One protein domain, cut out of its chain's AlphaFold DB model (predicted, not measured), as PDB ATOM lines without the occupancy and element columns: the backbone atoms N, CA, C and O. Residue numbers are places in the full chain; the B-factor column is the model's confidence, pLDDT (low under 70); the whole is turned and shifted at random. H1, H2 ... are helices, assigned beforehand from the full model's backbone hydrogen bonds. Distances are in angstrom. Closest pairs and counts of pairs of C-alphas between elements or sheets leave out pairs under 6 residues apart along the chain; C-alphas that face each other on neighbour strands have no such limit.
ATOM      1  N   THR A  21     318.141 223.756  83.494       92.62
ATOM      2  CA  THR A  21     318.003 224.330  84.843       92.62
ATOM      3  C   THR A  21     319.293 224.217  85.660       92.62
ATOM      4  O   THR A  21     319.546 225.054  86.536       92.62
ATOM      5  N   LEU A  22     320.146 223.238  85.336       93.06
ATOM      6  CA  LEU A  22     321.449 223.040  85.968       93.06
ATOM      7  C   LEU A  22     322.519 223.998  85.431       93.06
ATOM      8  O   LEU A  22     323.460 224.321  86.156       93.06
ATOM      9  N   LEU A  23     322.370 224.480  84.196       92.44
ATOM     10  CA  LEU A  23     323.364 225.312  83.507       92.44
ATOM     11  C   LEU A  23     323.212 226.818  83.797       92.44
ATOM     12  O   LEU A  23     324.132 227.590  83.523       92.44
ATOM     13  N   ARG A  24     322.100 227.228  84.427       90.19
ATOM     14  CA  ARG A  24     321.885 228.556  85.040       90.19
ATOM     15  C   ARG A  24     322.149 229.749  84.104       90.19
ATOM     16  O   ARG A  24     322.599 230.793  84.573       90.19
ATOM     17  N   GLY A  25     321.839 229.641  82.811       89.25
ATOM     18  CA  GLY A  25     322.014 230.747  81.861       89.25
ATOM     19  C   GLY A  25     323.356 230.745  81.119       89.25
ATOM     20  O   GLY A  25     323.626 231.668  80.349       89.25
ATOM     21  N   LEU A  26     324.218 229.746  81.351       90.19
ATOM     22  CA  LEU A  26     325.507 229.605  80.661       90.19
ATOM     23  C   LEU A  26     325.395 228.876  79.315       90.19
ATOM     24  O   LEU A  26     326.388 228.750  78.603       90.19
ATOM     25  N   GLU A  27     324.204 228.412  78.940       92.50
ATOM     26  CA  GLU A  27     323.952 227.622  77.731       92.50
ATOM     27  C   GLU A  27     324.430 228.326  76.444       92.50
ATOM     28  O   GLU A  27     325.096 227.679  75.636       92.50
ATOM     29  N   PRO A  28     324.213 229.646  76.238       90.94
ATOM     30  CA  PRO A  28     324.688 230.341  75.032       90.94
ATOM     31  C   PRO A  28     326.215 230.379  74.904       90.94
ATOM     32  O   PRO A  28     326.757 230.581  73.814       90.94
ATOM     33  N   ALA A  29     326.906 230.202  76.028       90.69
ATOM     34  CA  ALA A  29     328.349 230.161  76.105       90.69
ATOM     35  C   ALA A  29     328.882 228.727  76.010       90.69
ATOM     36  O   ALA A  29     330.046 228.528  76.291       90.69
ATOM     37  N   MET A  30     328.103 227.703  75.667       92.50
ATOM     38  CA  MET A  30     328.608 226.325  75.611       92.50
ATOM     39  C   MET A  30     328.169 225.634  74.330       92.50
ATOM     40  O   MET A  30     327.058 225.870  73.848       92.50
ATOM     41  N   THR A  31     329.027 224.781  73.767       92.00
ATOM     42  CA  THR A  31     328.590 223.894  72.679       92.00
ATOM     43  C   THR A  31     327.570 222.889  73.218       92.00
ATOM     44  O   THR A  31     327.495 222.647  74.424       92.00
ATOM     45  N   VAL A  32     326.773 222.284  72.339       92.62
ATOM     46  CA  VAL A  32     325.770 221.286  72.751       92.62
ATOM     47  C   VAL A  32     326.446 220.094  73.442       92.62
ATOM     48  O   VAL A  32     325.948 219.598  74.446       92.62
ATOM     49  N   GLU A  33     327.629 219.695  72.973       91.25
ATOM     50  CA  GLU A  33     328.418 218.612  73.563       91.25
ATOM     51  C   GLU A  33     328.928 218.971  74.970       91.25
ATOM     52  O   GLU A  33     328.872 218.143  75.878       91.25
ATOM     53  N   GLU A  34     329.384 220.213  75.171       92.50
ATOM     54  CA  GLU A  34     329.808 220.722  76.484       92.50
ATOM     55  C   GLU A  34     328.635 220.727  77.480       92.50
ATOM     56  O   GLU A  34     328.797 220.339  78.640       92.50
ATOM     57  N   GLN A  35     327.441 221.120  77.019       95.12
ATOM     58  CA  GLN A  35     326.215 221.124  77.822       95.12
ATOM     59  C   GLN A  35     325.797 219.709  78.248       95.12
ATOM     60  O   GLN A  35     325.459 219.491  79.415       95.12
ATOM     61  N   GLU A  36     325.842 218.739  77.330       94.50
ATOM     62  CA  GLU A  36     325.540 217.333  77.625       94.50
ATOM     63  C   GLU A  36     326.534 216.750  78.632       94.50
ATOM     64  O   GLU A  36     326.134 216.114  79.610       94.50
ATOM     65  N   GLN A  37     327.829 217.015  78.441       93.56
ATOM     66  CA  GLN A  37     328.871 216.511  79.327       93.56
ATOM     67  C   GLN A  37     328.764 217.110  80.737       93.56
ATOM     68  O   GLN A  37     328.861 216.371  81.718       93.56
ATOM     69  N   LEU A  38     328.514 218.418  80.864       94.56
ATOM     70  CA  LEU A  38     328.292 219.059  82.166       94.56
ATOM     71  C   LEU A  38     327.038 218.535  82.860       94.56
ATOM     72  O   LEU A  38     327.082 218.244  84.054       94.56
ATOM     73  N   THR A  39     325.937 218.367  82.124       95.56
ATOM     74  CA  THR A  39     324.708 217.791  82.682       95.56
ATOM     75  C   THR A  39     324.971 216.375  83.202       95.56
ATOM     76  O   THR A  39     324.599 216.052  84.332       95.56
ATOM     77  N   ALA A  40     325.685 215.540  82.440       94.88
ATOM     78  CA  ALA A  40     326.079 214.205  82.882       94.88
ATOM     79  C   ALA A  40     326.955 214.241  84.151       94.88
ATOM     80  O   ALA A  40     326.700 213.491  85.092       94.88
ATOM     81  N   MET A  41     327.946 215.140  84.226       95.19
ATOM     82  CA  MET A  41     328.789 215.301  85.422       95.19
ATOM     83  C   MET A  41     327.978 215.721  86.654       95.19
ATOM     84  O   MET A  41     328.140 215.132  87.724       95.19
ATOM     85  N   LEU A  42     327.075 216.695  86.509       95.12
ATOM     86  CA  LEU A  42     326.255 217.224  87.605       95.12
ATOM     87  C   LEU A  42     325.230 216.210  88.129       95.12
ATOM     88  O   LEU A  42     324.935 216.188  89.321       95.12
ATOM     89  N   THR A  43     324.712 215.356  87.248       94.81
ATOM     90  CA  THR A  43     323.733 214.312  87.585       94.81
ATOM     91  C   THR A  43     324.366 212.987  88.019       94.81
ATOM     92  O   THR A  43     323.660 212.116  88.522       94.81
ATOM     93  N   SER A  44     325.688 212.827  87.880       94.62
ATOM     94  CA  SER A  44     326.395 211.567  88.163       94.62
ATOM     95  C   SER A  44     326.362 211.133  89.636       94.62
ATOM     96  O   SER A  44     326.474 209.944  89.933       94.62
ATOM     97  N   GLY A  45     326.245 212.089  90.567       89.38
ATOM     98  CA  GLY A  45     326.355 211.850  92.009       89.38
ATOM     99  C   GLY A  45     327.782 211.585  92.517       89.38
ATOM    100  O   GLY A  45     327.955 211.392  93.721       89.38
ATOM    101  N   ASP A  46     328.803 211.597  91.650       90.06
ATOM    102  CA  ASP A  46     330.208 211.467  92.055       90.06
ATOM    103  C   ASP A  46     330.766 212.839  92.492       90.06
ATOM    104  O   ASP A  46     330.770 213.784  91.694       90.06
ATOM    105  N   PRO A  47     331.276 212.988  93.734       85.38
ATOM    106  CA  PRO A  47     331.869 214.242  94.198       85.38
ATOM    107  C   PRO A  47     333.044 214.730  93.337       85.38
ATOM    108  O   PRO A  47     333.268 215.938  93.255       85.38
ATOM    109  N   ASN A  48     333.791 213.834  92.682       84.00
ATOM    110  CA  ASN A  48     334.915 214.232  91.832       84.00
ATOM    111  C   ASN A  48     334.445 214.850  90.511       84.00
ATOM    112  O   ASN A  48     335.003 215.856  90.071       84.00
ATOM    113  N   GLU A  49     333.406 214.278  89.897       89.31
ATOM    114  CA  GLU A  49     332.794 214.823  88.681       89.31
ATOM    115  C   GLU A  49     332.069 216.145  88.978       89.31
ATOM    116  O   GLU A  49     332.186 217.092  88.204       89.31
ATOM    117  N   LEU A  50     331.431 216.273  90.149       91.94
ATOM    118  CA  LEU A  50     330.866 217.546  90.616       91.94
ATOM    119  C   LEU A  50     331.937 218.631  90.794       91.94
ATOM    120  O   LEU A  50     331.746 219.771  90.366       91.94
ATOM    121  N   ALA A  51     333.082 218.289  91.392       85.69
ATOM    122  CA  ALA A  51     334.199 219.220  91.533       85.69
ATOM    123  C   ALA A  51     334.765 219.643  90.166       85.69
ATOM    124  O   ALA A  51     335.078 220.820  89.971       85.69
ATOM    125  N   ARG A  52     334.854 218.712  89.205       86.44
ATOM    126  CA  ARG A  52     335.275 219.010  87.827       86.44
ATOM    127  C   ARG A  52     334.277 219.935  87.129       86.44
ATOM    128  O   ARG A  52     334.690 220.947  86.570       86.44
ATOM    129  N   ALA A  53     332.979 219.651  87.225       94.31
ATOM    130  CA  ALA A  53     331.933 220.510  86.675       94.31
ATOM    131  C   ALA A  53     332.012 221.940  87.240       94.31
ATOM    132  O   ALA A  53     331.936 222.909  86.487       94.31
ATOM    133  N   ALA A  54     332.257 222.088  88.547       92.69
ATOM    134  CA  ALA A  54     332.439 223.395  89.179       92.69
ATOM    135  C   ALA A  54     333.664 224.161  88.640       92.69
ATOM    136  O   ALA A  54     333.590 225.373  88.438       92.69
ATOM    137  N   GLN A  55     334.780 223.471  88.374       89.06
ATOM    138  CA  GLN A  55     335.970 224.083  87.765       89.06
ATOM    139  C   GLN A  55     335.699 224.558  86.334       89.06
ATOM    140  O   GLN A  55     336.081 225.675  85.983       89.06
ATOM    141  N   ILE A  56     335.003 223.746  85.535       91.81
ATOM    142  CA  ILE A  56     334.608 224.099  84.166       91.81
ATOM    143  C   ILE A  56     333.699 225.335  84.183       91.81
ATOM    144  O   ILE A  56     333.965 226.305  83.470       91.81
ATOM    145  N   PHE A  57     332.683 225.361  85.056       93.19
ATOM    146  CA  PHE A  57     331.815 226.530  85.220       93.19
ATOM    147  C   PHE A  57     332.586 227.789  85.610       93.19
ATOM    148  O   PHE A  57     332.325 228.861  85.065       93.19
ATOM    149  N   HIS A  58     333.549 227.673  86.524       89.88
ATOM    150  CA  HIS A  58     334.383 228.804  86.915       89.88
ATOM    151  C   HIS A  58     335.227 229.329  85.744       89.88
ATOM    152  O   HIS A  58     335.304 230.542  85.545       89.88
ATOM    153  N   GLY A  59     335.809 228.436  84.937       88.19
ATOM    154  CA  GLY A  59     336.563 228.807  83.739       88.19
ATOM    155  C   GLY A  59     335.701 229.551  82.717       88.19
ATOM    156  O   GLY A  59     336.056 230.648  82.286       88.19
ATOM    157  N   ILE A  60     334.523 229.008  82.398       89.75
ATOM    158  CA  ILE A  60     333.571 229.635  81.467       89.75
ATOM    159  C   ILE A  60     333.080 230.984  82.012       89.75
ATOM    160  O   ILE A  60     333.047 231.970  81.277       89.75
ATOM    161  N   GLY A  61     332.752 231.057  83.304       87.56
ATOM    162  CA  GLY A  61     332.310 232.292  83.954       87.56
ATOM    163  C   GLY A  61     333.382 233.384  83.967       87.56
ATOM    164  O   GLY A  61     333.067 234.555  83.759       87.56
ATOM    165  N   THR A  62     334.650 233.012  84.150       85.88
ATOM    166  CA  THR A  62     335.779 233.955  84.101       85.88
ATOM    167  C   THR A  62     335.955 234.523  82.693       85.88
ATOM    168  O   THR A  62     336.042 235.739  82.536       85.88
ATOM    169  N   LEU A  63     335.885 233.673  81.662       83.25
ATOM    170  CA  LEU A  63     335.942 234.110  80.262       83.25
ATOM    171  C   LEU A  63     334.800 235.074  79.909       83.25
ATOM    172  O   LEU A  63     335.035 236.095  79.262       83.25
ATOM    173  N   LEU A  64     333.577 234.791  80.372       85.75
ATOM    174  CA  LEU A  64     332.428 235.682  80.175       85.75
ATOM    175  C   LEU A  64     332.601 237.028  80.888       85.75
ATOM    176  O   LEU A  64     332.204 238.063  80.355       85.75
ATOM    177  N   LYS A  65     333.200 237.033  82.083       84.12
ATOM    178  CA  LYS A  65     333.453 238.264  82.841       84.12
ATOM    179  C   LYS A  65     334.488 239.155  82.148       84.12
ATOM    180  O   LYS A  65     334.305 240.367  82.108       84.12
ATOM    181  N   GLU A  66     335.555 238.567  81.615       85.19
ATOM    182  CA  GLU A  66     336.648 239.317  80.983       85.19
ATOM    183  C   GLU A  66     336.290 239.850  79.590       85.19
ATOM    184  O   GLU A  66     336.767 240.915  79.202       85.19
ATOM    185  N   GLN A  67     335.460 239.130  78.827       79.12
ATOM    186  CA  GLN A  67     335.240 239.409  77.399       79.12
ATOM    187  C   GLN A  67     333.792 239.769  77.040       79.12
ATOM    188  O   GLN A  67     333.516 240.147  75.901       79.12
ATOM    189  N   GLY A  68     332.864 239.692  77.998       80.19
ATOM    190  CA  GLY A  68     331.434 239.873  77.758       80.19
ATOM    191  C   GLY A  68     330.766 238.606  77.212       80.19
ATOM    192  O   GLY A  68     331.268 237.496  77.369       80.19
ATOM    193  N   VAL A  69     329.590 238.752  76.592       65.75
ATOM    194  CA  VAL A  69     328.813 237.615  76.064       65.75
ATOM    195  C   VAL A  69     329.523 237.024  74.844       65.75
ATOM    196  O   VAL A  69     329.292 237.444  73.712       65.75
ATOM    197  N   VAL A  70     330.391 236.040  75.076       65.81
ATOM    198  CA  VAL A  70     331.094 235.319  74.014       65.81
ATOM    199  C   VAL A  70     330.192 234.194  73.521       65.81
ATOM    200  O   VAL A  70     330.080 233.141  74.149       65.81
ATOM    201  N   HIS A  71     329.550 234.407  72.370       80.12
ATOM    202  CA  HIS A  71     328.954 233.295  71.633       80.12
ATOM    203  C   HIS A  71     330.072 232.303  71.294       80.12
ATOM    204  O   HIS A  71     331.172 232.725  70.945       80.12
ATOM    205  N   VAL A  72     329.813 230.994  71.332       85.06
ATOM    206  CA  VAL A  72     330.831 229.946  71.081       85.06
ATOM    207  C   VAL A  72     331.699 230.214  69.833       85.06
ATOM    208  O   VAL A  72     332.906 229.982  69.846       85.06
ATOM    209  N   ASN A  73     331.101 230.789  68.785       83.50
ATOM    210  CA  ASN A  73     331.747 231.124  67.509       83.50
ATOM    211  C   ASN A  73     332.762 232.278  67.585       83.50
ATOM    212  O   ASN A  73     333.504 232.497  66.634       83.50
ATOM    213  N   GLN A  74     332.770 233.041  68.676       83.94
ATOM    214  CA  GLN A  74     333.665 234.179  68.899       83.94
ATOM    215  C   GLN A  74     334.891 233.806  69.741       83.94
ATOM    216  O   GLN A  74     335.780 234.635  69.921       83.94
ATOM    217  N   ARG A  75     334.955 232.571  70.251       84.38
ATOM    218  CA  ARG A  75     336.104 232.082  71.020       84.38
ATOM    219  C   ARG A  75     337.328 231.958  70.123       84.38
ATOM    220  O   ARG A  75     337.237 231.417  69.020       84.38
ATOM    221  N   SER A  76     338.481 232.396  70.619       87.81
ATOM    222  CA  SER A  76     339.749 232.109  69.954       87.81
ATOM    223  C   SER A  76     340.031 230.595  69.978       87.81
ATOM    224  O   SER A  76     339.558 229.890  70.878       87.81
ATOM    225  N   PRO A  77     340.822 230.065  69.027       88.00
ATOM    226  CA  PRO A  77     341.202 228.652  69.029       88.00
ATOM    227  C   PRO A  77     341.859 228.216  70.346       88.00
ATOM    228  O   PRO A  77     341.551 227.147  70.859       88.00
ATOM    229  N   GLU A  78     342.696 229.075  70.938       85.94
ATOM    230  CA  GLU A  78     343.355 228.808  72.224       85.94
ATOM    231  C   GLU A  78     342.350 228.653  73.370       85.94
ATOM    232  O   GLU A  78     342.505 227.773  74.213       85.94
ATOM    233  N   GLN A  79     341.285 229.458  73.389       82.69
ATOM    234  CA  GLN A  79     340.235 229.360  74.406       82.69
ATOM    235  C   GLN A  79     339.403 228.092  74.251       82.69
ATOM    236  O   GLN A  79     339.068 227.449  75.243       82.69
ATOM    237  N   GLN A  80     339.085 227.711  73.010       86.56
ATOM    238  CA  GLN A  80     338.408 226.442  72.750       86.56
ATOM    239  C   GLN A  80     339.265 225.266  73.227       86.56
ATOM    240  O   GLN A  80     338.737 224.342  73.841       86.56
ATOM    241  N   THR A  81     340.584 225.319  73.010       85.69
ATOM    242  CA  THR A  81     341.514 224.318  73.541       85.69
ATOM    243  C   THR A  81     341.526 224.317  75.068       85.69
ATOM    244  O   THR A  81     341.358 223.257  75.649       85.69
ATOM    245  N   GLN A  82     341.615 225.473  75.732       83.56
ATOM    246  CA  GLN A  82     341.608 225.543  77.202       83.56
ATOM    247  C   GLN A  82     340.330 224.967  77.827       83.56
ATOM    248  O   GLN A  82     340.402 224.210  78.795       83.56
ATOM    249  N   ILE A  83     339.158 225.295  77.272       83.44
ATOM    250  CA  ILE A  83     337.884 224.745  77.750       83.44
ATOM    251  C   ILE A  83     337.854 223.239  77.499       83.44
ATOM    252  O   ILE A  83     337.602 222.470  78.424       83.44
ATOM    253  N   ARG A  84     338.201 222.787  76.293       85.12
ATOM    254  CA  ARG A  84     338.257 221.358  75.965       85.12
ATOM    255  C   ARG A  84     339.222 220.589  76.871       85.12
ATOM    256  O   ARG A  84     338.897 219.490  77.313       85.12
ATOM    257  N   ASP A  85     340.365 221.179  77.197       81.00
ATOM    258  CA  ASP A  85     341.350 220.598  78.105       81.00
ATOM    259  C   ASP A  85     340.794 220.494  79.532       81.00
ATOM    260  O   ASP A  85     341.040 219.495  80.207       81.00
ATOM    261  N   SER A  86     339.968 221.450  79.977       80.44
ATOM    262  CA  SER A  86     339.270 221.376  81.274       80.44
ATOM    263  C   SER A  86     338.270 220.217  81.362       80.44
ATOM    264  O   SER A  86     338.152 219.585  82.413       80.44
ATOM    265  N   PHE A  87     337.637 219.849  80.243       79.88
ATOM    266  CA  PHE A  87     336.802 218.648  80.145       79.88
ATOM    267  C   PHE A  87     337.620 217.347  80.077       79.88
ATOM    268  O   PHE A  87     337.156 216.303  80.538       79.88
ATOM    269  N   GLN A  88     338.831 217.391  79.513       77.88
ATOM    270  CA  GLN A  88     339.733 216.235  79.385       77.88
ATOM    271  C   GLN A  88     340.665 216.033  80.580       77.88
ATOM    272  O   GLN A  88     341.330 214.995  80.668       77.88
ATOM    273  N   LEU A  89     340.700 216.986  81.512       63.91
ATOM    274  CA  LEU A  89     341.367 216.874  82.801       63.91
ATOM    275  C   LEU A  89     340.669 215.798  83.650       63.91
ATOM    276  O   LEU A  89     340.006 216.064  84.655       63.91
TER     277      LEU A  89
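This is residues 21 to 89 of the 348 residues of the protein "Hypothetical protein" of Amphiprora paludosa (UniProt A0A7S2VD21). A long helix, H2, has two shorter helices folded back on it: H1 makes a V with H2 that opens out from their tight link, and H3 runs back beside H2 over part of its length, the three helix centres making a triangle. Residues 26 to 31, before H1, and residues 68 to 76, between H2 and H3, lie at the open end of the V, and residues 21 to 25 lie on the side of H1 away from H3. The printed part has 69 residues with three named helices, in the order H1, H2, H3, and no named strand; the class is all helix. The whole is compact and rounded, with a radius of gyration of the C-alphas of 11.5 A and spans of 33 by 25 by 19 A.

The printed part begins at Thr 21, whose C-alpha is at (318.003, 224.330, 84.843). Residues 21 to 23 and 27 to 29 are short helical runs without a name. H1, residues 32 to 43, begins with C-alpha 32 at (325.770, 221.286, 72.751) and measures 16.5 A from first to last C-alpha. H2, residues 47 to 67, is the longest helix, 30.4 A from C-alpha 47 at (331.869, 214.242, 94.198) to C-alpha 67. After it, residues 72 to 74 are another short helical run. H3, residues 77 to 88, measures 16.2 A and ends with C-alpha 88 at (339.733, 216.235, 79.385).

H1 and H2 form a helical hairpin. They touch, with the C-alphas of Met 41 and Glu 49 the closest at 5.2 A, and run opposite ways at a steep tilt of 42 degrees. H1 touches H2 with residues 38 to 42 alone, and H2 touches H1 with residues 49 to 53 alone. H2 and H3 form a second helical hairpin. They touch, with the C-alphas of Ile 56 and Ser 86 the closest at 6.1 A, and run opposite ways at a shallow tilt of 15 degrees. Here H2 uses residues 52 to 60 alone and H3 residues 83 to 87 alone. H1 and H3 are near each other, with 5 pairs of C-alphas within 10 A. In H1, H2 and H3 every O i to N i+4 pair is within hydrogen-bond range.

The two C-alphas farthest apart are those of Gly 45 and Gln 74, at 33.0 A. The printed part has no cut from residue 21 to residue 89. The link from H1 to H2 is tight, with 3 residues; the link from H2 to H3 is short, with 9 residues. The mean pLDDT of the printed part is 87.4, and residues 69 to 70 and residue 89 are under 70.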